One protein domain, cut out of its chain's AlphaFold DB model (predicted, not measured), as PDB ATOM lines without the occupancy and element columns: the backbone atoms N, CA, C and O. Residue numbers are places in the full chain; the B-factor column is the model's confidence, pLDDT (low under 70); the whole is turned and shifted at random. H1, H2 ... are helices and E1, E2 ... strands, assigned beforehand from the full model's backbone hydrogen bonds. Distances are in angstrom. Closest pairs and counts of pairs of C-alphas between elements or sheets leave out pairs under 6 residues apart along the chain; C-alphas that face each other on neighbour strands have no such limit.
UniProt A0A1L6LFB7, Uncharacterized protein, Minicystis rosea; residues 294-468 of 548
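This is residues 294 to 468 of the 548 residues of an uncharacterized protein of Minicystis rosea (UniProt A0A1L6LFB7). Two three-stranded sheets, E1 E2 E5 and E4 E3 E6, lie face to face as a sandwich with their planes splayed 29 degrees, and four helices cluster at one end of it. H2 packs on E1 and E2 of the first sheet and is the middle of the helix cluster, touching H1, H3 and H4. The printed part has 175 residues, with six named strands from E1 to E6 followed by four named helices from H1 to H4, class mixed, and both sheets are antiparallel. The whole is compact, with a radius of gyration of the C-alphas of 17.1 A and spans of 51 by 35 by 27 A.

E1, residues 302 to 308, is the antiparallel neighbour of E2, residues 327 to 337, in a hairpin; N 305 and O 334 are 2.8 A apart. E5, residues 380 to 388, is the other neighbour of E2, antiparallel, with N 331 and O 385 3.0 A apart; this sheet is twisted. In the second sheet E3, residues 343 to 355, forms a hairpin with E4, residues 361 to 375, with N 350 and O 367 2.8 A apart. E6, residues 391 to 396, is antiparallel to E3, with N 351 and O 393 2.9 A apart. The closest C-alphas of E3 and E5, across the sandwich, are those of Phe 352 and Ala 387, 7.0 A apart. H1, residues 412 to 418, only grazes the sheet E1 E2 E5. H2, residues 424 to 436, is on that sheet at a height of 10.9 A, over E1 and E2. H2 touches H1 at a shallow tilt of 12 degrees, opposite ways, closest at the C-alphas of Phe 415 and Gly 430, 4.7 A. H3, residues 442 to 448, touches H2 at the C-alphas of Leu 434 and Ala 442, 5.1 A. H4, residues 454 to 467, touches H2 the same way at 31 degrees, closest at the C-alphas of Ala 435 and Ala 467, 4.5 A. In H1, H2, H3 and H4 every O i to N i+4 pair is within hydrogen-bond range.

E1 starts at C-alpha 302, (-32.690, -22.480, 5.077). E2 spans 31.7 A, E3 34.3 A and E5 25.9 A; E4 spans 33.7 A and bends by 73 degrees at residue 372. H2 spans 18.3 A, and H4 19.7 A, ending at C-alpha 467, (-52.826, -25.880, 12.041).

The C-alphas of Ala 358 and Pro 440, the two farthest apart, are 53.2 A apart. The links E1 to E2 and E6 to H1 are long. The printed part has no cut, and no printed residue is under 70 in pLDDT.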
ATOM      1  N   LEU A 294     -48.178 -17.653   4.992       91.12
ATOM      2  CA  LEU A 294     -46.946 -18.143   5.625       91.12
ATOM      3  C   LEU A 294     -45.975 -18.827   4.648       91.12
ATOM      4  O   LEU A 294     -44.781 -18.905   4.921       91.12
ATOM      5  N   TRP A 295     -46.477 -19.355   3.531       92.44
ATOM      6  CA  TRP A 295     -45.675 -20.068   2.534       92.44
ATOM      7  C   TRP A 295     -46.130 -19.805   1.101       92.44
ATOM      8  O   TRP A 295     -45.862 -20.626   0.219       92.44
ATOM      9  N   LYS A 296     -46.790 -18.666   0.850       90.00
ATOM     10  CA  LYS A 296     -47.193 -18.243  -0.502       90.00
ATOM     11  C   LYS A 296     -45.978 -18.155  -1.434       90.00
ATOM     12  O   LYS A 296     -46.027 -18.651  -2.556       90.00
ATOM     13  N   ASP A 297     -44.861 -17.652  -0.912       90.44
ATOM     14  CA  ASP A 297     -43.583 -17.547  -1.632       90.44
ATOM     15  C   ASP A 297     -42.736 -18.836  -1.568       90.44
ATOM     16  O   ASP A 297     -41.638 -18.910  -2.120       90.44
ATOM     17  N   GLY A 298     -43.253 -19.882  -0.916       92.94
ATOM     18  CA  GLY A 298     -42.563 -21.137  -0.644       92.94
ATOM     19  C   GLY A 298     -41.719 -21.112   0.634       92.94
ATOM     20  O   GLY A 298     -41.285 -20.074   1.121       92.94
ATOM     21  N   ILE A 299     -41.466 -22.299   1.191       96.38
ATOM     22  CA  ILE A 299     -40.599 -22.452   2.366       96.38
ATOM     23  C   ILE A 299     -39.135 -22.431   1.909       96.38
ATOM     24  O   ILE A 299     -38.773 -23.263   1.069       96.38
ATOM     25  N   PRO A 300     -38.274 -21.543   2.434       97.12
ATOM     26  CA  PRO A 300     -36.859 -21.534   2.082       97.12
ATOM     27  C   PRO A 300     -36.184 -22.825   2.556       97.12
ATOM     28  O   PRO A 300     -36.552 -23.376   3.591       97.12
ATOM     29  N   VAL A 301     -35.166 -23.309   1.837       97.31
ATOM     30  CA  VAL A 301     -34.396 -24.490   2.286       97.31
ATOM     31  C   VAL A 301     -33.721 -24.219   3.638       97.31
ATOM     32  O   VAL A 301     -33.664 -25.097   4.499       97.31
ATOM     33  N   LEU A 302     -33.262 -22.980   3.835       97.50
ATOM     34  CA  LEU A 302     -32.690 -22.480   5.077       97.50
ATOM     35  C   LEU A 302     -33.446 -21.217   5.511       97.50
ATOM     36  O   LEU A 302     -33.345 -20.183   4.854       97.50
ATOM     37  N   SER A 303     -34.189 -21.289   6.614       96.69
ATOM     38  CA  SER A 303     -34.809 -20.099   7.213       96.69
ATOM     39  C   SER A 303     -33.792 -19.339   8.048       96.69
ATOM     40  O   SER A 303     -33.043 -19.959   8.798       96.69
ATOM     41  N   VAL A 304     -33.805 -18.009   7.960       95.19
ATOM     42  CA  VAL A 304     -33.051 -17.114   8.845       95.19
ATOM     43  C   VAL A 304     -34.039 -16.420   9.771       95.19
ATOM     44  O   VAL A 304     -35.023 -15.855   9.310       95.19
ATOM     45  N   LEU A 305     -33.775 -16.479  11.069       93.94
ATOM     46  CA  LEU A 305     -34.612 -15.937  12.128       93.94
ATOM     47  C   LEU A 305     -33.798 -14.905  12.906       93.94
ATOM     48  O   LEU A 305     -32.737 -15.233  13.436       93.94
ATOM     49  N   THR A 306     -34.290 -13.674  12.992       91.44
ATOM     50  CA  THR A 306     -33.670 -12.584  13.761       91.44
ATOM     51  C   THR A 306     -34.491 -12.261  14.999       91.44
ATOM     52  O   THR A 306     -35.721 -12.254  14.962       91.44
ATOM     53  N   PHE A 307     -33.814 -12.038  16.122       88.00
ATOM     54  CA  PHE A 307     -34.467 -11.809  17.408       88.00
ATOM     55  C   PHE A 307     -33.541 -11.066  18.381       88.00
ATOM     56  O   PHE A 307     -32.329 -11.018  18.188       88.00
ATOM     57  N   GLU A 308     -34.099 -10.457  19.422       83.19
ATOM     58  CA  GLU A 308     -33.348  -9.804  20.496       83.19
ATOM     59  C   GLU A 308     -33.566 -10.555  21.813       83.19
ATOM     60  O   GLU A 308     -34.696 -10.761  22.260       83.19
ATOM     61  N   GLY A 309     -32.468 -11.009  22.427       76.88
ATOM     62  CA  GLY A 309     -32.526 -11.904  23.585       76.88
ATOM     63  C   GLY A 309     -32.971 -13.315  23.196       76.88
ATOM     64  O   GLY A 309     -32.643 -13.790  22.121       76.88
ATOM     65  N   ASP A 310     -33.698 -14.016  24.066       74.19
ATOM     66  CA  ASP A 310     -34.236 -15.357  23.756       74.19
ATOM     67  C   ASP A 310     -35.741 -15.350  23.426       74.19
ATOM     68  O   ASP A 310     -36.289 -16.360  22.971       74.19
ATOM     69  N   GLU A 311     -36.398 -14.203  23.602       71.44
ATOM     70  CA  GLU A 311     -37.857 -14.084  23.587       71.44
ATOM     71  C   GLU A 311     -38.368 -13.288  22.379       71.44
ATOM     72  O   GLU A 311     -39.225 -13.778  21.645       71.44
ATOM     73  N   THR A 312     -37.802 -12.116  22.089       74.25
ATOM     74  CA  THR A 312     -38.425 -11.172  21.153       74.25
ATOM     75  C   THR A 312     -37.992 -11.424  19.711       74.25
ATOM     76  O   THR A 312     -36.879 -11.075  19.320       74.25
ATOM     77  N   ALA A 313     -38.873 -11.996  18.887       73.31
ATOM     78  CA  ALA A 313     -38.659 -12.072  17.440       73.31
ATOM     79  C   ALA A 313     -38.735 -10.674  16.806       73.31
ATOM     80  O   ALA A 313     -39.608  -9.881  17.155       73.31
ATOM     81  N   ILE A 314     -37.830 -10.376  15.870       76.19
ATOM     82  CA  ILE A 314     -37.768  -9.074  15.200       76.19
ATOM     83  C   ILE A 314     -37.695  -9.295  13.693       76.19
ATOM     84  O   ILE A 314     -36.823 -10.012  13.208       76.19
ATOM     85  N   GLU A 315     -38.594  -8.644  12.958       70.75
ATOM     86  CA  GLU A 315     -38.664  -8.706  11.494       70.75
ATOM     87  C   GLU A 315     -37.453  -8.037  10.827       70.75
ATOM     88  O   GLU A 315     -36.859  -8.590   9.904       70.75
ATOM     89  N   ALA A 316     -37.031  -6.881  11.348       78.75
ATOM     90  CA  ALA A 316     -35.810  -6.199  10.942       78.75
ATOM     91  C   ALA A 316     -35.069  -5.667  12.180       78.75
ATOM     92  O   ALA A 316     -35.645  -4.877  12.932       78.75
ATOM     93  N   PRO A 317     -33.807  -6.068  12.423       82.81
ATOM     94  CA  PRO A 317     -33.052  -5.559  13.560       82.81
ATOM     95  C   PRO A 317     -32.924  -4.035  13.457       82.81
ATOM     96  O   PRO A 317     -32.578  -3.502  12.400       82.81
ATOM     97  N   ALA A 318     -33.187  -3.337  14.560       85.44
ATOM     98  CA  ALA A 318     -33.018  -1.893  14.664       85.44
ATOM     99  C   ALA A 318     -31.668  -1.563  15.330       85.44
ATOM    100  O   ALA A 318     -31.260  -2.254  16.269       85.44
ATOM    101  N   PRO A 319     -30.935  -0.539  14.860       88.12
ATOM    102  CA  PRO A 319     -29.708  -0.117  15.518       88.12
ATOM    103  C   PRO A 319     -30.031   0.612  16.830       88.12
ATOM    104  O   PRO A 319     -30.948   1.428  16.898       88.12
ATOM    105  N   THR A 320     -29.232   0.362  17.861       88.69
ATOM    106  CA  THR A 320     -29.231   1.106  19.127       88.69
ATOM    107  C   THR A 320     -28.030   2.048  19.175       88.69
ATOM    108  O   THR A 320     -27.023   1.815  18.506       88.69
ATOM    109  N   LEU A 321     -28.117   3.143  19.929       89.19
ATOM    110  CA  LEU A 321     -26.979   4.044  20.124       89.19
ATOM    111  C   LEU A 321     -26.068   3.496  21.226       89.19
ATOM    112  O   LEU A 321     -26.540   3.082  22.283       89.19
ATOM    113  N   ASP A 322     -24.759   3.485  20.988       87.50
ATOM    114  CA  ASP A 322     -23.780   3.178  22.027       87.50
ATOM    115  C   ASP A 322     -23.596   4.357  23.004       87.50
ATOM    116  O   ASP A 322     -24.132   5.448  22.809       87.50
ATOM    117  N   GLY A 323     -22.804   4.162  24.066       84.38
ATOM    118  CA  GLY A 323     -22.542   5.208  25.069       84.38
ATOM    119  C   GLY A 323     -21.831   6.460  24.531       84.38
ATOM    120  O   GLY A 323     -21.656   7.422  25.271       84.38
ATOM    121  N   LYS A 324     -21.408   6.458  23.260       87.75
ATOM    122  CA  LYS A 324     -20.805   7.594  22.554       87.75
ATOM    123  C   LYS A 324     -21.735   8.160  21.468       87.75
ATOM    124  O   LYS A 324     -21.308   9.020  20.705       87.75
ATOM    125  N   GLY A 325     -22.982   7.689  21.389       87.06
ATOM    126  CA  GLY A 325     -23.975   8.134  20.412       87.06
ATOM    127  C   GLY A 325     -23.800   7.548  19.008       87.06
ATOM    128  O   GLY A 325     -24.429   8.037  18.073       87.06
ATOM    129  N   PHE A 326     -22.969   6.517  18.817       85.69
ATOM    130  CA  PHE A 326     -22.822   5.862  17.516       85.69
ATOM    131  C   PHE A 326     -23.814   4.701  17.356       85.69
ATOM    132  O   PHE A 326     -23.972   3.901  18.280       85.69
ATOM    133  N   PRO A 327     -24.442   4.542  16.176       88.44
ATOM    134  CA  PRO A 327     -25.375   3.450  15.931       88.44
ATOM    135  C   PRO A 327     -24.650   2.100  15.865       88.44
ATOM    136  O   PRO A 327     -23.602   1.945  15.218       88.44
ATOM    137  N   LYS A 328     -25.232   1.112  16.541       90.00
ATOM    138  CA  LYS A 328     -24.722  -0.244  16.698       90.00
ATOM    139  C   LYS A 328     -25.872  -1.248  16.671       90.00
ATOM    140  O   LYS A 328     -26.895  -1.071  17.319       90.00
ATOM    141  N   TYR A 329     -25.663  -2.359  15.985       91.38
ATOM    142  CA  TYR A 329     -26.537  -3.519  16.060       91.38
ATOM    143  C   TYR A 329     -26.133  -4.444  17.199       91.38
ATOM    144  O   TYR A 329     -24.946  -4.734  17.392       91.38
ATOM    145  N   ARG A 330     -27.141  -4.944  17.913       91.56
ATOM    146  CA  ARG A 330     -27.027  -6.067  18.837       91.56
ATOM    147  C   ARG A 330     -28.281  -6.917  18.705       91.56
ATOM    148  O   ARG A 330     -29.354  -6.473  19.079       91.56
ATOM    149  N   PHE A 331     -28.138  -8.109  18.149       92.31
ATOM    150  CA  PHE A 331     -29.244  -9.045  17.988       92.31
ATOM    151  C   PHE A 331     -28.706 -10.471  17.923       92.31
ATOM    152  O   PHE A 331     -27.507 -10.701  17.751       92.31
ATOM    153  N   ASP A 332     -29.600 -11.429  18.067       92.81
ATOM    154  CA  ASP A 332     -29.335 -12.834  17.852       92.81
ATOM    155  C   ASP A 332     -29.895 -13.271  16.497       92.81
ATOM    156  O   ASP A 332     -30.938 -12.803  16.028       92.81
ATOM    157  N   LEU A 333     -29.174 -14.182  15.854       94.31
ATOM    158  CA  LEU A 333     -29.559 -14.769  14.581       94.31
ATOM    159  C   LEU A 333     -29.567 -16.282  14.727       94.31
ATOM    160  O   LEU A 333     -28.585 -16.869  15.182       94.31
ATOM    161  N   ALA A 334     -30.652 -16.919  14.305       95.06
ATOM    162  CA  ALA A 334     -30.717 -18.359  14.144       95.06
ATOM    163  C   ALA A 334     -30.988 -18.728  12.692       95.06
ATOM    164  O   ALA A 334     -31.652 -18.001  11.960       95.06
ATOM    165  N   ILE A 335     -30.489 -19.885  12.286       96.38
ATOM    166  CA  ILE A 335     -30.865 -20.518  11.027       96.38
ATOM    167  C   ILE A 335     -31.547 -21.843  11.309       96.38
ATOM    168  O   ILE A 335     -31.194 -22.501  12.284       96.38
ATOM    169  N   VAL A 336     -32.478 -22.254  10.451       97.81
ATOM    170  CA  VAL A 336     -33.156 -23.553  10.543       97.81
ATOM    171  C   VAL A 336     -33.087 -24.261   9.198       97.81
ATOM    172  O   VAL A 336     -33.466 -23.692   8.175       97.81
ATOM    173  N   ASN A 337     -32.613 -25.509   9.196       98.06
ATOM    174  CA  ASN A 337     -32.659 -26.353   8.005       98.06
ATOM    175  C   ASN A 337     -34.066 -26.934   7.829       98.06
ATOM    176  O   ASN A 337     -34.464 -27.841   8.563       98.06
ATOM    177  N   ASN A 338     -34.793 -26.448   6.827       98.31
ATOM    178  CA  ASN A 338     -36.149 -26.906   6.554       98.31
ATOM    179  C   ASN A 338     -36.205 -28.148   5.665       98.31
ATOM    180  O   ASN A 338     -37.281 -28.712   5.510       98.31
ATOM    181  N   GLY A 339     -35.088 -28.562   5.061       97.62
ATOM    182  CA  GLY A 339     -35.037 -29.687   4.133       97.62
ATOM    183  C   GLY A 339     -34.805 -31.035   4.813       97.62
ATOM    184  O   GLY A 339     -34.177 -31.137   5.866       97.62
ATOM    185  N   ALA A 340     -35.241 -32.109   4.155       96.19
ATOM    186  CA  ALA A 340     -35.018 -33.496   4.573       96.19
ATOM    187  C   ALA A 340     -33.542 -33.927   4.522       96.19
ATOM    188  O   ALA A 340     -33.171 -34.969   5.066       96.19
ATOM    189  N   ARG A 341     -32.682 -33.146   3.859       95.94
ATOM    190  CA  ARG A 341     -31.247 -33.418   3.725       95.94
ATOM    191  C   ARG A 341     -30.449 -32.539   4.678       95.94
ATOM    192  O   ARG A 341     -30.768 -31.373   4.877       95.94
ATOM    193  N   GLY A 342     -29.380 -33.092   5.246       96.12
ATOM    194  CA  GLY A 342     -28.430 -32.303   6.027       96.12
ATOM    195  C   GLY A 342     -27.671 -31.313   5.143       96.12
ATOM    196  O   GLY A 342     -27.201 -31.689   4.068       96.12
ATOM    197  N   LEU A 343     -27.531 -30.073   5.606       95.62
ATOM    198  CA  LEU A 343     -26.769 -29.027   4.921       95.62
ATOM    199  C   LEU A 343     -25.348 -28.997   5.482       95.62
ATOM    200  O   LEU A 343     -25.169 -28.968   6.698       95.62
ATOM    201  N   ARG A 344     -24.339 -29.046   4.611       93.75
ATOM    202  CA  ARG A 344     -22.927 -28.983   5.013       93.75
ATOM    203  C   ARG A 344     -22.404 -27.568   4.857       93.75
ATOM    204  O   ARG A 344     -22.800 -26.888   3.917       93.75
ATOM    205  N   ASP A 345     -21.492 -27.185   5.744       87.38
ATOM    206  CA  ASP A 345     -20.680 -25.973   5.614       87.38
ATOM    207  C   ASP A 345     -21.525 -24.713   5.384       87.38
ATOM    208  O   ASP A 345     -21.263 -23.915   4.481       87.38
ATOM    209  N   VAL A 346     -22.574 -24.546   6.196       93.50
ATOM    210  CA  VAL A 346     -23.510 -23.433   6.036       93.50
ATOM    211  C   VAL A 346     -22.802 -22.124   6.371       93.50
ATOM    212  O   VAL A 346     -22.318 -21.919   7.486       93.50
ATOM    213  N   ARG A 347     -22.759 -21.232   5.381       93.25
ATOM    214  CA  ARG A 347     -22.178 -19.891   5.477       93.25
ATOM    215  C   ARG A 347     -23.269 -18.835   5.390       93.25
ATOM    216  O   ARG A 347     -24.117 -18.895   4.496       93.25
ATOM    217  N   LEU A 348     -23.198 -17.863   6.286       94.12
ATOM    218  CA  LEU A 348     -23.928 -16.605   6.230       94.12
ATOM    219  C   LEU A 348     -22.921 -15.464   6.155       94.12
ATOM    220  O   LEU A 348     -21.911 -15.494   6.850       94.12
ATOM    221  N   THR A 349     -23.219 -14.434   5.379       93.94
ATOM    222  CA  THR A 349     -22.458 -13.187   5.384       93.94
ATOM    223  C   THR A 349     -23.384 -12.061   5.805       93.94
ATOM    224  O   THR A 349     -24.414 -11.821   5.181       93.94
ATOM    225  N   LEU A 350     -23.022 -11.384   6.890       93.62
ATOM    226  CA  LEU A 350     -23.691 -10.179   7.356       93.62
ATOM    227  C   LEU A 350     -22.867  -8.966   6.933       93.62
ATOM    228  O   LEU A 350     -21.743  -8.801   7.403       93.62
ATOM    229  N   THR A 351     -23.419  -8.111   6.079       92.12
ATOM    230  CA  THR A 351     -22.773  -6.855   5.689       92.12
ATOM    231  C   THR A 351     -23.374  -5.707   6.482       92.12
ATOM    232  O   THR A 351     -24.516  -5.306   6.247       92.12
ATOM    233  N   PHE A 352     -22.583  -5.131   7.380       92.81
ATOM    234  CA  PHE A 352     -22.937  -3.933   8.135       92.81
ATOM    235  C   PHE A 352     -22.432  -2.701   7.411       92.81
ATOM    236  O   PHE A 352     -21.310  -2.701   6.921       92.81
ATOM    237  N   ALA A 353     -23.221  -1.638   7.352       90.81
ATOM    238  CA  ALA A 353     -22.768  -0.367   6.812       90.81
ATOM    239  C   ALA A 353     -23.347   0.814   7.587       90.81
ATOM    240  O   ALA A 353     -24.286   0.684   8.379       90.81
ATOM    241  N   ARG A 354     -22.758   1.985   7.343       89.25
ATOM    242  CA  ARG A 354     -23.310   3.267   7.766       89.25
ATOM    243  C   ARG A 354     -23.899   3.968   6.553       89.25
ATOM    244  O   ARG A 354     -23.220   4.147   5.547       89.25
ATOM    245  N   ARG A 355     -25.145   4.390   6.651       87.50
ATOM    246  CA  ARG A 355     -25.791   5.278   5.699       87.50
ATOM    247  C   ARG A 355     -25.648   6.703   6.219       87.50
ATOM    248  O   ARG A 355     -26.043   6.985   7.350       87.50
ATOM    249  N   THR A 356     -25.014   7.563   5.427       85.69
ATOM    250  CA  THR A 356     -24.888   8.993   5.739       85.69
ATOM    251  C   THR A 356     -26.231   9.702   5.574       85.69
ATOM    252  O   THR A 356     -27.149   9.158   4.961       85.69
ATOM    253  N   GLU A 357     -26.336  10.939   6.059       83.50
ATOM    254  CA  GLU A 357     -27.520  11.790   5.843       83.50
ATOM    255  C   GLU A 357     -27.836  11.984   4.352       83.50
ATOM    256  O   GLU A 357     -28.993  12.015   3.951       83.50
ATOM    257  N   ALA A 358     -26.806  11.996   3.498       84.81
ATOM    258  CA  ALA A 358     -26.941  12.035   2.042       84.81
ATOM    259  C   ALA A 358     -27.354  10.682   1.415       84.81
ATOM    260  O   ALA A 358     -27.237  10.505   0.204       84.81
ATOM    261  N   GLY A 359     -27.740   9.686   2.221       84.25
ATOM    262  CA  GLY A 359     -28.159   8.357   1.768       84.25
ATOM    263  C   GLY A 359     -27.034   7.472   1.219       84.25
ATOM    264  O   GLY A 359     -27.307   6.378   0.727       84.25
ATOM    265  N   ARG A 360     -25.767   7.906   1.295       86.06
ATOM    266  CA  ARG A 360     -24.623   7.142   0.776       86.06
ATOM    267  C   ARG A 360     -24.185   6.076   1.774       86.06
ATOM    268  O   ARG A 360     -23.983   6.368   2.952       86.06
ATOM    269  N   ARG A 361     -23.988   4.853   1.279       86.12
ATOM    270  CA  ARG A 361     -23.461   3.721   2.050       86.12
ATOM    271  C   ARG A 361     -21.941   3.851   2.184       86.12
ATOM    272  O   ARG A 361     -21.237   3.889   1.179       86.12
ATOM    273  N   VAL A 362     -21.439   3.925   3.413       87.38
ATOM    274  CA  VAL A 362     -20.011   4.056   3.742       87.38
ATOM    275  C   VAL A 362     -19.602   3.054   4.822       87.38
ATOM    276  O   VAL A 362     -20.418   2.638   5.645       87.38
ATOM    277  N   GLY A 363     -18.322   2.672   4.821       82.00
ATOM    278  CA  GLY A 363     -17.743   1.807   5.854       82.00
ATOM    279  C   GLY A 363     -18.411   0.435   5.942       82.00
ATOM    280  O   GLY A 363     -18.737  -0.003   7.042       82.00
ATOM    281  N   ALA A 364     -18.662  -0.204   4.795       87.44
ATOM    282  CA  ALA A 364     -19.221  -1.548   4.760       87.44
ATOM    283  C   ALA A 364     -18.226  -2.559   5.357       87.44
ATOM    284  O   ALA A 364     -17.055  -2.576   4.980       87.44
ATOM    285  N   VAL A 365     -18.694  -3.382   6.291       87.38
ATOM    286  CA  VAL A 365     -17.921  -4.429   6.961       87.38
ATOM    287  C   VAL A 365     -18.682  -5.739   6.848       87.38
ATOM    288  O   VAL A 365     -19.802  -5.855   7.349       87.38
ATOM    289  N   ASP A 366     -18.040  -6.735   6.246       88.94
ATOM    290  CA  ASP A 366     -18.577  -8.086   6.142       88.94
ATOM    291  C   ASP A 366     -18.188  -8.929   7.358       88.94
ATOM    292  O   ASP A 366     -17.042  -8.937   7.820       88.94
ATOM    293  N   ARG A 367     -19.157  -9.676   7.880       88.88
ATOM    294  CA  ARG A 367     -18.979 -10.669   8.936       88.88
ATOM    295  C   ARG A 367     -19.495 -12.011   8.443       88.88
ATOM    296  O   ARG A 367     -20.699 -12.209   8.314       88.88
ATOM    297  N   GLY A 368     -18.571 -12.930   8.187       91.94
ATOM    298  CA  GLY A 368     -18.899 -14.320   7.902       91.94
ATOM    299  C   GLY A 368     -19.294 -15.054   9.182       91.94
ATOM    300  O   GLY A 368     -18.517 -15.101  10.134       91.94
ATOM    301  N   LEU A 369     -20.487 -15.634   9.195       92.25
ATOM    302  CA  LEU A 369     -20.934 -16.620  10.167       92.25
ATOM    303  C   LEU A 369     -20.840 -18.001   9.521       92.25
ATOM    304  O   LEU A 369     -21.302 -18.209   8.398       92.25
ATOM    305  N   PHE A 370     -20.228 -18.944  10.227       92.81
ATOM    306  CA  PHE A 370     -20.009 -20.293   9.725       92.81
ATOM    307  C   PHE A 370     -20.509 -21.318  10.732       92.81
ATOM    308  O   PHE A 370     -20.212 -21.222  11.924       92.81
ATOM    309  N   TRP A 371     -21.262 -22.297  10.238       92.75
ATOM    310  CA  TRP A 371     -21.587 -23.504  10.981       92.75
ATOM    311  C   TRP A 371     -20.727 -24.654  10.472       92.75
ATOM    312  O   TRP A 371     -20.894 -25.111   9.338       92.75
ATOM    313  N   GLU A 372     -19.818 -25.121  11.324       88.62
ATOM    314  CA  GLU A 372     -18.960 -26.255  11.007       88.62
ATOM    315  C   GLU A 372     -19.743 -27.570  11.126       88.62
ATOM    316  O   GLU A 372     -20.364 -27.872  12.146       88.62
ATOM    317  N   GLY A 373     -19.707 -28.372  10.061       91.06
ATOM    318  CA  GLY A 373     -20.336 -29.687  10.016       91.06
ATOM    319  C   GLY A 373     -21.710 -29.704   9.348       91.06
ATOM    320  O   GLY A 373     -22.030 -28.895   8.476       91.06
ATOM    321  N   ILE A 374     -22.510 -30.714   9.703       95.44
ATOM    322  CA  ILE A 374     -23.804 -30.979   9.066       95.44
ATOM    323  C   ILE A 374     -24.925 -30.396   9.925       95.44
ATOM    324  O   ILE A 374     -25.227 -30.928  10.995       95.44
ATOM    325  N   LEU A 375     -25.592 -29.358   9.426       96.62
ATOM    326  CA  LEU A 375     -26.857 -28.889   9.980       96.62
ATOM    327  C   LEU A 375     -27.957 -29.884   9.597       96.62
ATOM    328  O   LEU A 375     -28.404 -29.953   8.448       96.62
ATOM    329  N   ARG A 376     -28.341 -30.724  10.559       97.31
ATOM    330  CA  ARG A 376     -29.309 -31.810  10.365       97.31
ATOM    331  C   ARG A 376     -30.706 -31.273  10.002       97.31
ATOM    332  O   ARG A 376     -31.014 -30.129  10.333       97.31
ATOM    333  N   PRO A 377     -31.557 -32.087   9.355       97.69
ATOM    334  CA  PRO A 377     -32.950 -31.728   9.081       97.69
ATOM    335  C   PRO A 377     -33.679 -31.247  10.341       97.69
ATOM    336  O   PRO A 377     -33.556 -31.872  11.397       97.69
ATOM    337  N   GLY A 378     -34.395 -30.125  10.243       95.62
ATOM    338  CA  GLY A 378     -35.173 -29.521  11.331       95.62
ATOM    339  C   GLY A 378     -34.350 -28.991  12.510       95.62
ATOM    340  O   GLY A 378     -34.925 -28.604  13.521       95.62
ATOM    341  N   HIS A 379     -33.015 -28.976  12.415       95.94
ATOM    342  CA  HIS A 379     -32.153 -28.417  13.456       95.94
ATOM    343  C   HIS A 379     -31.859 -26.943  13.199       95.94
ATOM    344  O   HIS A 379     -31.850 -26.481  12.052       95.94
ATOM    345  N   ALA A 380     -31.561 -26.235  14.289       96.12
ATOM    346  CA  ALA A 380     -31.197 -24.833  14.265       96.12
ATOM    347  C   ALA A 380     -29.786 -24.582  14.805       96.12
ATOM    348  O   ALA A 380     -29.319 -25.291  15.697       96.12
ATOM    349  N   ALA A 381     -29.139 -23.541  14.289       94.50
ATOM    350  CA  ALA A 381     -27.891 -22.991  14.815       94.50
ATOM    351  C   ALA A 381     -28.095 -21.509  15.147       94.50
ATOM    352  O   ALA A 381     -28.804 -20.828  14.411       94.50
ATOM    353  N   LYS A 382     -27.503 -21.024  16.247       94.00
ATOM    354  CA  LYS A 382     -27.653 -19.649  16.761       94.00
ATOM    355  C   LYS A 382     -26.289 -18.963  16.861       94.00
ATOM    356  O   LYS A 382     -25.331 -19.572  17.330       94.00
ATOM    357  N   TRP A 383     -26.244 -17.677  16.524       94.38
ATOM    358  CA  TRP A 383     -25.125 -16.775  16.792       94.38
ATOM    359  C   TRP A 383     -25.603 -15.507  17.494       94.38
ATOM    360  O   TRP A 383     -26.710 -15.032  17.240       94.38
ATOM    361  N   HIS A 384     -24.728 -14.941  18.325       93.75
ATOM    362  CA  HIS A 384     -24.873 -13.580  18.829       93.75
ATOM    363  C   HIS A 384     -24.139 -12.612  17.906       93.75
ATOM    364  O   HIS A 384     -22.966 -12.825  17.583       93.75
ATOM    365  N   VAL A 385     -24.812 -11.543  17.494       92.56
ATOM    366  CA  VAL A 385     -24.300 -10.587  16.516       92.56
ATOM    367  C   VAL A 385     -24.215  -9.202  17.145       92.56
ATOM    368  O   VAL A 385     -25.202  -8.648  17.627       92.56
ATOM    369  N   ALA A 386     -23.020  -8.616  17.103       91.38
ATOM    370  CA  ALA A 386     -22.788  -7.242  17.520       91.38
ATOM    371  C   ALA A 386     -21.829  -6.541  16.552       91.38
ATOM    372  O   ALA A 386     -20.683  -6.963  16.390       91.38
ATOM    373  N   ALA A 387     -22.281  -5.457  15.923       90.12
ATOM    374  CA  ALA A 387     -21.483  -4.716  14.948       90.12
ATOM    375  C   ALA A 387     -21.917  -3.242  14.856       90.12
ATOM    376  O   ALA A 387     -23.091  -2.941  15.068       90.12
ATOM    377  N   PRO A 388     -21.001  -2.303  14.560       88.62
ATOM    378  CA  PRO A 388     -21.360  -0.907  14.323       88.62
ATOM    379  C   PRO A 388     -22.095  -0.749  12.984       88.62
ATOM    380  O   PRO A 388     -21.762  -1.429  12.017       88.62
ATOM    381  N   GLY A 389     -23.040   0.189  12.899       88.31
ATOM    382  CA  GLY A 389     -23.788   0.461  11.667       88.31
ATOM    383  C   GLY A 389     -25.250   0.825  11.916       88.31
ATOM    384  O   GLY A 389     -25.758   0.659  13.020       88.31
ATOM    385  N   ASN A 390     -25.909   1.324  10.872       89.44
ATOM    386  CA  ASN A 390     -27.356   1.581  10.820       89.44
ATOM    387  C   ASN A 390     -28.022   0.926   9.594       89.44
ATOM    388  O   ASN A 390     -29.193   1.172   9.326       89.44
ATOM    389  N   GLU A 391     -27.272   0.112   8.850       89.81
ATOM    390  CA  GLU A 391     -27.763  -0.724   7.761       89.81
ATOM    391  C   GLU A 391     -27.132  -2.118   7.900       89.81
ATOM    392  O   GLU A 391     -25.916  -2.232   8.091       89.81
ATOM    393  N   VAL A 392     -27.939  -3.176   7.805       92.00
ATOM    394  CA  VAL A 392     -27.473  -4.569   7.795       92.00
ATOM    395  C   VAL A 392     -28.127  -5.333   6.649       92.00
ATOM    396  O   VAL A 392     -29.324  -5.198   6.406       92.00
ATOM    397  N   ARG A 393     -27.332  -6.136   5.940       90.81
ATOM    398  CA  ARG A 393     -27.805  -7.088   4.931       90.81
ATOM    399  C   ARG A 393     -27.341  -8.490   5.295       90.81
ATOM    400  O   ARG A 393     -26.194  -8.657   5.702       90.81
ATOM    401  N   THR A 394     -28.213  -9.471   5.103       91.75
ATOM    402  CA  THR A 394     -27.910 -10.885   5.327       91.75
ATOM    403  C   THR A 394     -27.909 -11.625   4.000       91.75
ATOM    404  O   THR A 394     -28.925 -11.659   3.315       91.75
ATOM    405  N   ASP A 395     -26.783 -12.244   3.665       91.31
ATOM    406  CA  ASP A 395     -26.622 -13.107   2.501       91.31
ATOM    407  C   ASP A 395     -26.378 -14.550   2.969       91.31
ATOM    408  O   ASP A 395     -25.534 -14.810   3.828       91.31
ATOM    409  N   VAL A 396     -27.125 -15.506   2.414       92.38
ATOM    410  CA  VAL A 396     -27.044 -16.930   2.774       92.38
ATOM    411  C   VAL A 396     -26.424 -17.737   1.636       92.38
ATOM    412  O   VAL A 396     -26.740 -17.530   0.469       92.38
ATOM    413  N   SER A 397     -25.557 -18.696   1.966       86.94
ATOM    414  CA  SER A 397     -24.965 -19.613   0.971       86.94
ATOM    415  C   SER A 397     -25.964 -20.605   0.371       86.94
ATOM    416  O   SER A 397     -25.745 -21.103  -0.731       86.94
ATOM    417  N   VAL A 398     -27.056 -20.889   1.084       88.12
ATOM    418  CA  VAL A 398     -28.132 -21.780   0.639       88.12
ATOM    419  C   VAL A 398     -29.338 -20.922   0.278       88.12
ATOM    420  O   VAL A 398     -29.976 -20.355   1.161       88.12
ATOM    421  N   THR A 399     -29.644 -20.819  -1.013       90.31
ATOM    422  CA  THR A 399     -30.726 -19.974  -1.547       90.31
ATOM    423  C   THR A 399     -31.854 -20.810  -2.146       90.31
ATOM    424  O   THR A 399     -31.661 -21.970  -2.486       90.31
ATOM    425  N   GLY A 400     -33.040 -20.226  -2.311       93.38
ATOM    426  CA  GLY A 400     -34.194 -20.891  -2.925       93.38
ATOM    427  C   GLY A 400     -35.104 -21.619  -1.933       93.38
ATOM    428  O   GLY A 400     -34.871 -21.634  -0.720       93.38
ATOM    429  N   THR A 401     -36.171 -22.209  -2.465       96.50
ATOM    430  CA  THR A 401     -37.238 -22.846  -1.687       96.50
ATOM    431  C   THR A 401     -37.199 -24.363  -1.815       96.50
ATOM    432  O   THR A 401     -36.625 -24.916  -2.756       96.50
ATOM    433  N   LEU A 402     -37.835 -25.057  -0.870       95.12
ATOM    434  CA  LEU A 402     -38.030 -26.506  -0.932       95.12
ATOM    435  C   LEU A 402     -38.676 -26.913  -2.264       95.12
ATOM    436  O   LEU A 402     -38.216 -27.844  -2.919       95.12
ATOM    437  N   ALA A 403     -39.678 -26.149  -2.711       92.00
ATOM    438  CA  ALA A 403     -40.350 -26.376  -3.984       92.00
ATOM    439  C   ALA A 403     -39.419 -26.143  -5.185       92.00
ATOM    440  O   ALA A 403     -39.327 -27.008  -6.053       92.00
ATOM    441  N   SER A 404     -38.685 -25.022  -5.226       93.88
ATOM    442  CA  SER A 404     -37.814 -24.698  -6.366       93.88
ATOM    443  C   SER A 404     -36.660 -25.688  -6.533       93.88
ATOM    444  O   SER A 404     -36.155 -25.866  -7.636       93.88
ATOM    445  N   GLN A 405     -36.231 -26.324  -5.441       92.25
ATOM    446  CA  GLN A 405     -35.168 -27.328  -5.452       92.25
ATOM    447  C   GLN A 405     -35.680 -28.774  -5.476       92.25
ATOM    448  O   GLN A 405     -34.867 -29.700  -5.441       92.25
ATOM    449  N   ASN A 406     -37.001 -28.984  -5.530       92.00
ATOM    450  CA  ASN A 406     -37.627 -30.304  -5.431       92.00
ATOM    451  C   ASN A 406     -37.102 -31.112  -4.223       92.00
ATOM    452  O   ASN A 406     -36.705 -32.275  -4.342       92.00
ATOM    453  N   LEU A 407     -37.021 -30.448  -3.069       93.31
ATOM    454  CA  LEU A 407     -36.589 -31.028  -1.805       93.31
ATOM    455  C   LEU A 407     -37.791 -31.266  -0.901       93.31
ATOM    456  O   LEU A 407     -38.613 -30.373  -0.691       93.31
ATOM    457  N   ASP A 408     -37.830 -32.447  -0.298       95.00
ATOM    458  CA  ASP A 408     -38.789 -32.736   0.759       95.00
ATOM    459  C   ASP A 408     -38.473 -31.902   2.012       95.00
ATOM    460  O   ASP A 408     -37.295 -31.659   2.315       95.00
ATOM    461  N   PRO A 409     -39.497 -31.475   2.768       97.00
ATOM    462  CA  PRO A 409     -39.304 -30.855   4.071       97.00
ATOM    463  C   PRO A 409     -38.692 -31.841   5.078       97.00
ATOM    464  O   PRO A 409     -38.828 -33.059   4.955       97.00
ATOM    465  N   ALA A 410     -38.028 -31.316   6.106       97.88
ATOM    466  CA  ALA A 410     -37.547 -32.109   7.231       97.88
ATOM    467  C   ALA A 410     -38.709 -32.858   7.917       97.88
ATOM    468  O   ALA A 410     -39.853 -32.395   7.876       97.88
ATOM    469  N   PRO A 411     -38.448 -34.018   8.548       97.31
ATOM    470  CA  PRO A 411     -39.499 -34.791   9.203       97.31
ATOM    471  C   PRO A 411     -40.172 -33.988  10.319       97.31
ATOM    472  O   PRO A 411     -39.507 -33.249  11.046       97.31
ATOM    473  N   ALA A 412     -41.477 -34.201  10.505       97.06
ATOM    474  CA  ALA A 412     -42.266 -33.496  11.513       97.06
ATOM    475  C   ALA A 412     -41.691 -33.645  12.930       97.06
ATOM    476  O   ALA A 412     -41.643 -32.668  13.670       97.06
ATOM    477  N   ASP A 413     -41.149 -34.815  13.286       97.75
ATOM    478  CA  ASP A 413     -40.518 -35.035  14.596       97.75
ATOM    479  C   ASP A 413     -39.306 -34.128  14.849       97.75
ATOM    480  O   ASP A 413     -39.057 -33.742  15.991       97.75
ATOM    481  N   ALA A 414     -38.573 -33.740  13.801       97.44
ATOM    482  CA  ALA A 414     -37.467 -32.799  13.947       97.44
ATOM    483  C   ALA A 414     -37.978 -31.384  14.257       97.44
ATOM    484  O   ALA A 414     -37.432 -30.712  15.130       97.44
ATOM    485  N   PHE A 415     -39.062 -30.950  13.607       98.19
ATOM    486  CA  PHE A 415     -39.700 -29.670  13.928       98.19
ATOM    487  C   PHE A 415     -40.425 -29.692  15.271       98.19
ATOM    488  O   PHE A 415     -40.409 -28.686  15.970       98.19
ATOM    489  N   TYR A 416     -40.989 -30.832  15.674       98.06
ATOM    490  CA  TYR A 416     -41.543 -31.011  17.011       98.06
ATOM    491  C   TYR A 416     -40.454 -30.901  18.084       98.06
ATOM    492  O   TYR A 416     -40.639 -30.212  19.076       98.06
ATOM    493  N   ALA A 417     -39.266 -31.476  17.870       96.94
ATOM    494  CA  ALA A 417     -38.138 -31.250  18.776       96.94
ATOM    495  C   ALA A 417     -37.760 -29.756  18.863       96.94
ATOM    496  O   ALA A 417     -37.454 -29.250  19.946       96.94
ATOM    497  N   LEU A 418     -37.843 -29.026  17.746       96.00
ATOM    498  CA  LEU A 418     -37.565 -27.589  17.691       96.00
ATOM    499  C   LEU A 418     -38.537 -26.746  18.537       96.00
ATOM    500  O   LEU A 418     -38.152 -25.678  19.012       96.00
ATOM    501  N   THR A 419     -39.755 -27.223  18.816       96.56
ATOM    502  CA  THR A 419     -40.711 -26.514  19.692       96.56
ATOM    503  C   THR A 419     -40.276 -26.482  21.158       96.56
ATOM    504  O   THR A 419     -40.804 -25.689  21.934       96.56
ATOM    505  N   SER A 420     -39.281 -27.289  21.532       94.88
ATOM    506  CA  SER A 420     -38.649 -27.266  22.856       94.88
ATOM    507  C   SER A 420     -37.368 -26.421  22.911       94.88
ATOM    508  O   SER A 420     -36.704 -26.355  23.948       94.88
ATOM    509  N   ALA A 421     -36.990 -25.774  21.803       94.06
ATOM    510  CA  ALA A 421     -35.811 -24.920  21.757       94.06
ATOM    511  C   ALA A 421     -35.924 -23.752  22.750       94.06
ATOM    512  O   ALA A 421     -36.988 -23.167  22.933       94.06
ATOM    513  N   ARG A 422     -34.787 -23.358  23.339       91.06
ATOM    514  CA  ARG A 422     -34.715 -22.190  24.238       91.06
ATOM    515  C   ARG A 422     -35.125 -20.890  23.541       91.06
ATOM    516  O   ARG A 422     -35.694 -20.013  24.167       91.06
ATOM    517  N   VAL A 423     -34.852 -20.793  22.242       90.56
ATOM    518  CA  VAL A 423     -35.143 -19.611  21.428       90.56
ATOM    519  C   VAL A 423     -36.600 -19.632  20.983       90.56
ATOM    520  O   VAL A 423     -37.009 -20.534  20.249       90.56
ATOM    521  N   ARG A 424     -37.375 -18.605  21.346       91.06
ATOM    522  CA  ARG A 424     -38.788 -18.497  20.952       91.06
ATOM    523  C   ARG A 424     -38.993 -18.504  19.440       91.06
ATOM    524  O   ARG A 424     -39.839 -19.252  18.963       91.06
ATOM    525  N   ALA A 425     -38.200 -17.746  18.683       91.94
ATOM    526  CA  ALA A 425     -38.309 -17.706  17.222       91.94
ATOM    527  C   ALA A 425     -38.192 -19.108  16.589       91.94
ATOM    528  O   ALA A 425     -38.946 -19.443  15.678       91.94
ATOM    529  N   ALA A 426     -37.315 -19.965  17.123       94.56
ATOM    530  CA  ALA A 426     -37.192 -21.350  16.678       94.56
ATOM    531  C   ALA A 426     -38.435 -22.185  17.033       94.56
ATOM    532  O   ALA A 426     -38.879 -22.985  16.213       94.56
ATOM    533  N   ARG A 427     -39.040 -21.965  18.210       95.31
ATOM    534  CA  ARG A 427     -40.290 -22.637  18.606       95.31
ATOM    535  C   ARG A 427     -41.463 -22.253  17.705       95.31
ATOM    536  O   ARG A 427     -42.187 -23.137  17.254       95.31
ATOM    537  N   VAL A 428     -41.616 -20.960  17.406       95.31
ATOM    538  CA  VAL A 428     -42.639 -20.446  16.475       95.31
ATOM    539  C   VAL A 428     -42.424 -21.018  15.076       95.31
ATOM    540  O   VAL A 428     -43.368 -21.509  14.464       95.31
ATOM    541  N   HIS A 429     -41.178 -21.032  14.595       96.50
ATOM    542  CA  HIS A 429     -40.827 -21.644  13.313       96.50
ATOM    543  C   HIS A 429     -41.137 -23.147  13.287       96.50
ATOM    544  O   HIS A 429     -41.696 -23.648  12.316       96.50
ATOM    545  N   GLY A 430     -40.848 -23.869  14.374       97.44
ATOM    546  CA  GLY A 430     -41.236 -25.269  14.543       97.44
ATOM    547  C   GLY A 430     -42.752 -25.463  14.444       97.44
ATOM    548  O   GLY A 430     -43.205 -26.312  13.681       97.44
ATOM    549  N   ALA A 431     -43.541 -24.632  15.132       97.69
ATOM    550  CA  ALA A 431     -45.004 -24.656  15.056       97.69
ATOM    551  C   ALA A 431     -45.521 -24.380  13.633       97.69
ATOM    552  O   ALA A 431     -46.384 -25.103  13.136       97.69
ATOM    553  N   MET A 432     -44.947 -23.383  12.951       97.62
ATOM    554  CA  MET A 432     -45.252 -23.066  11.554       97.62
ATOM    555  C   MET A 432     -44.967 -24.258  10.633       97.62
ATOM    556  O   MET A 432     -45.800 -24.605   9.796       97.62
ATOM    557  N   MET A 433     -43.820 -24.918  10.799       98.00
ATOM    558  CA  MET A 433     -43.448 -26.072   9.980       98.00
ATOM    559  C   MET A 433     -44.292 -27.314  10.286       98.00
ATOM    560  O   MET A 433     -44.622 -28.061   9.368       98.00
ATOM    561  N   LEU A 434     -44.710 -27.522  11.538       97.50
ATOM    562  CA  LEU A 434     -45.681 -28.566  11.882       97.50
ATOM    563  C   LEU A 434     -47.039 -28.307  11.217       97.50
ATOM    564  O   LEU A 434     -47.634 -29.237  10.670       97.50
ATOM    565  N   ALA A 435     -47.500 -27.052  11.199       96.25
ATOM    566  CA  ALA A 435     -48.721 -26.661  10.496       96.25
ATOM    567  C   ALA A 435     -48.600 -26.890   8.979       96.25
ATOM    568  O   ALA A 435     -49.501 -27.464   8.366       96.25
ATOM    569  N   TYR A 436     -47.457 -26.524   8.384       95.81
ATOM    570  CA  TYR A 436     -47.143 -26.779   6.974       95.81
ATOM    571  C   TYR A 436     -47.197 -28.274   6.623       95.81
ATOM    572  O   TYR A 436     -47.727 -28.649   5.578       95.81
ATOM    573  N   LEU A 437     -46.679 -29.130   7.510       94.62
ATOM    574  CA  LEU A 437     -46.665 -30.588   7.360       94.62
ATOM    575  C   LEU A 437     -47.992 -31.268   7.714       94.62
ATOM    576  O   LEU A 437     -48.089 -32.486   7.568       94.62
ATOM    577  N   ARG A 438     -48.996 -30.513   8.181       92.81
ATOM    578  CA  ARG A 438     -50.274 -31.045   8.680       92.81
ATOM    579  C   ARG A 438     -50.087 -32.063   9.812       92.81
ATOM    580  O   ARG A 438     -50.840 -33.030   9.915       92.81
ATOM    581  N   ASP A 439     -49.089 -31.845  10.668       94.12
ATOM    582  CA  ASP A 439     -48.875 -32.696  11.837       94.12
ATOM    583  C   ASP A 439     -49.999 -32.463  12.869       94.12
ATOM    584  O   ASP A 439     -50.307 -31.310  13.184       94.12
ATOM    585  N   PRO A 440     -50.615 -33.520  13.431       91.25
ATOM    586  CA  PRO A 440     -51.724 -33.379  14.376       91.25
ATOM    587  C   PRO A 440     -51.347 -32.626  15.661       91.25
ATOM    588  O   PRO A 440     -52.221 -32.055  16.307       91.25
ATOM    589  N   ARG A 441     -50.058 -32.579  16.026       95.25
ATOM    590  CA  ARG A 441     -49.558 -31.854  17.208       95.25
ATOM    591  C   ARG A 441     -49.472 -30.342  16.978       95.25
ATOM    592  O   ARG A 441     -49.297 -29.595  17.939       95.25
ATOM    593  N   ALA A 442     -49.574 -29.871  15.731       95.06
ATOM    594  CA  ALA A 442     -49.375 -28.464  15.377       95.06
ATOM    595  C   ALA A 442     -50.327 -27.521  16.129       95.06
ATOM    596  O   ALA A 442     -49.897 -26.468  16.596       95.06
ATOM    597  N   GLY A 443     -51.600 -27.909  16.280       92.31
ATOM    598  CA  GLY A 443     -52.610 -27.091  16.958       92.31
ATOM    599  C   GLY A 443     -52.294 -26.868  18.439       92.31
ATOM    600  O   GLY A 443     -52.375 -25.744  18.929       92.31
ATOM    601  N   ASP A 444     -51.871 -27.915  19.148       94.44
ATOM    602  CA  ASP A 444     -51.515 -27.826  20.569       94.44
ATOM    603  C   ASP A 444     -50.258 -26.980  20.779       94.44
ATOM    604  O   ASP A 444     -50.232 -26.099  21.639       94.44
ATOM    605  N   VAL A 445     -49.242 -27.182  19.936       96.44
ATOM    606  CA  VAL A 445     -48.014 -26.379  19.957       96.44
ATOM    607  C   VAL A 445     -48.322 -24.902  19.690       96.44
ATOM    608  O   VAL A 445     -47.824 -24.035  20.405       96.44
ATOM    609  N   ALA A 446     -49.145 -24.597  18.683       94.38
ATOM    610  CA  ALA A 446     -49.483 -23.222  18.321       94.38
ATOM    611  C   ALA A 446     -50.314 -22.504  19.403       94.38
ATOM    612  O   ALA A 446     -50.191 -21.287  19.566       94.38
ATOM    613  N   ARG A 447     -51.141 -23.236  20.160       93.56
ATOM    614  CA  ARG A 447     -51.899 -22.698  21.304       93.56
ATOM    615  C   ARG A 447     -51.037 -22.496  22.549       93.56
ATOM    616  O   ARG A 447     -51.272 -21.553  23.293       93.56
ATOM    617  N   ALA A 448     -50.013 -23.324  22.750       94.81
ATOM    618  CA  ALA A 448     -49.070 -23.170  23.860       94.81
ATOM    619  C   ALA A 448     -48.156 -21.933  23.722       94.81
ATOM    620  O   ALA A 448     -47.533 -21.511  24.698       94.81
ATOM    621  N   LEU A 449     -48.052 -21.351  22.524       93.75
ATOM    622  CA  LEU A 449     -47.286 -20.133  22.276       93.75
ATOM    623  C   LEU A 449     -48.120 -18.891  22.623       93.75
ATOM    624  O   LEU A 449     -49.143 -18.616  21.992       93.75
ATOM    625  N   ALA A 450     -47.642 -18.119  23.601       89.31
ATOM    626  CA  ALA A 450     -48.176 -16.800  23.935       89.31
ATOM    627  C   ALA A 450     -47.574 -15.720  23.022       89.31
ATOM    628  O   ALA A 450     -46.370 -15.759  22.721       89.31
ATOM    629  N   ALA A 451     -48.397 -14.761  22.594       88.00
ATOM    630  CA  ALA A 451     -47.925 -13.610  21.837       88.00
ATOM    631  C   ALA A 451     -47.251 -12.566  22.730       88.00
ATOM    632  O   ALA A 451     -47.650 -12.357  23.876       88.00
ATOM    633  N   GLN A 452     -46.238 -11.899  22.181       86.56
ATOM    634  CA  GLN A 452     -45.477 -10.841  22.858       86.56
ATOM    635  C   GLN A 452     -45.720  -9.449  22.264       86.56
ATOM    636  O   GLN A 452     -45.407  -8.438  22.892       86.56
ATOM    637  N   SER A 453     -46.289  -9.382  21.063       83.62
ATOM    638  CA  SER A 453     -46.650  -8.147  20.370       83.62
ATOM    639  C   SER A 453     -47.897  -8.371  19.512       83.62
ATOM    640  O   SER A 453     -48.311  -9.507  19.282       83.62
ATOM    641  N   SER A 454     -48.489  -7.294  18.993       83.38
ATOM    642  CA  SER A 454     -49.604  -7.385  18.042       83.38
ATOM    643  C   SER A 454     -49.208  -8.072  16.730       83.38
ATOM    644  O   SER A 454     -49.988  -8.852  16.188       83.38
ATOM    645  N   SER A 455     -47.991  -7.825  16.236       82.75
ATOM    646  CA  SER A 455     -47.461  -8.491  15.039       82.75
ATOM    647  C   SER A 455     -47.244  -9.989  15.262       82.75
ATOM    648  O   SER A 455     -47.552 -10.803  14.394       82.75
ATOM    649  N   ASP A 456     -46.765 -10.364  16.445       85.44
ATOM    650  CA  ASP A 456     -46.558 -11.753  16.840       85.44
ATOM    651  C   ASP A 456     -47.889 -12.485  17.079       85.44
ATOM    652  O   ASP A 456     -48.030 -13.637  16.675       85.44
ATOM    653  N   GLU A 457     -48.909 -11.814  17.628       89.00
ATOM    654  CA  GLU A 457     -50.267 -12.373  17.708       89.00
ATOM    655  C   GLU A 457     -50.850 -12.621  16.311       89.00
ATOM    656  O   GLU A 457     -51.411 -13.687  16.071       89.00
ATOM    657  N   ALA A 458     -50.660 -11.701  15.359       88.25
ATOM    658  CA  ALA A 458     -51.100 -11.907  13.979       88.25
ATOM    659  C   ALA A 458     -50.407 -13.123  13.334       88.25
ATOM    660  O   ALA A 458     -51.068 -13.957  12.707       88.25
ATOM    661  N   LEU A 459     -49.092 -13.277  13.538       90.06
ATOM    662  CA  LEU A 459     -48.334 -14.442  13.073       90.06
ATOM    663  C   LEU A 459     -48.837 -15.744  13.714       90.06
ATOM    664  O   LEU A 459     -49.103 -16.717  13.007       90.06
ATOM    665  N   LEU A 460     -48.999 -15.777  15.037       92.81
ATOM    666  CA  LEU A 460     -49.491 -16.961  15.740       92.81
ATOM    667  C   LEU A 460     -50.929 -17.300  15.350       92.81
ATOM    668  O   LEU A 460     -51.239 -18.475  15.164       92.81
ATOM    669  N   ALA A 461     -51.792 -16.305  15.148       91.88
ATOM    670  CA  ALA A 461     -53.142 -16.513  14.639       91.88
ATOM    671  C   ALA A 461     -53.124 -17.158  13.244       91.88
ATOM    672  O   ALA A 461     -53.891 -18.090  12.996       91.88
ATOM    673  N   ARG A 462     -52.208 -16.741  12.354       93.00
ATOM    674  CA  ARG A 462     -51.991 -17.394  11.049       93.00
ATOM    675  C   ARG A 462     -51.543 -18.847  11.204       93.00
ATOM    676  O   ARG A 462     -52.081 -19.726  10.531       93.00
ATOM    677  N   VAL A 463     -50.599 -19.121  12.110       94.94
ATOM    678  CA  VAL A 463     -50.125 -20.490  12.382       94.94
ATOM    679  C   VAL A 463     -51.256 -21.360  12.936       94.94
ATOM    680  O   VAL A 463     -51.456 -22.469  12.444       94.94
ATOM    681  N   ARG A 464     -52.043 -20.859  13.898       94.19
ATOM    682  CA  ARG A 464     -53.198 -21.571  14.476       94.19
ATOM    683  C   ARG A 464     -54.250 -21.887  13.410       94.19
ATOM    684  O   ARG A 464     -54.682 -23.032  13.319       94.19
ATOM    685  N   ARG A 465     -54.595 -20.922  12.544       92.81
ATOM    686  CA  ARG A 465     -55.507 -21.148  11.405       92.81
ATOM    687  C   ARG A 465     -54.997 -22.238  10.465       92.81
ATOM    688  O   ARG A 465     -55.762 -23.106  10.061       92.81
ATOM    689  N   ALA A 466     -53.708 -22.231  10.138       93.88
ATOM    690  CA  ALA A 466     -53.135 -23.234   9.244       93.88
ATOM    691  C   ALA A 466     -53.001 -24.628   9.896       93.88
ATOM    692  O   ALA A 466     -53.077 -25.653   9.210       93.88
ATOM    693  N   ALA A 467     -52.840 -24.669  11.223       94.56
ATOM    694  CA  ALA A 467     -52.826 -25.880  12.041       94.56
ATOM    695  C   ALA A 467     -54.229 -26.421  12.367       94.56
ATOM    696  O   ALA A 467     -54.342 -27.505  12.942       94.56
ATOM    697  N   ALA A 468     -55.294 -25.692  12.014       92.62
ATOM    698  CA  ALA A 468     -56.660 -26.094  12.302       92.62
ATOM    699  C   ALA A 468     -56.991 -27.458  11.679       92.62
ATOM    700  O   ALA A 468     -56.493 -27.847  10.612       92.62
TER     701      ALA A 468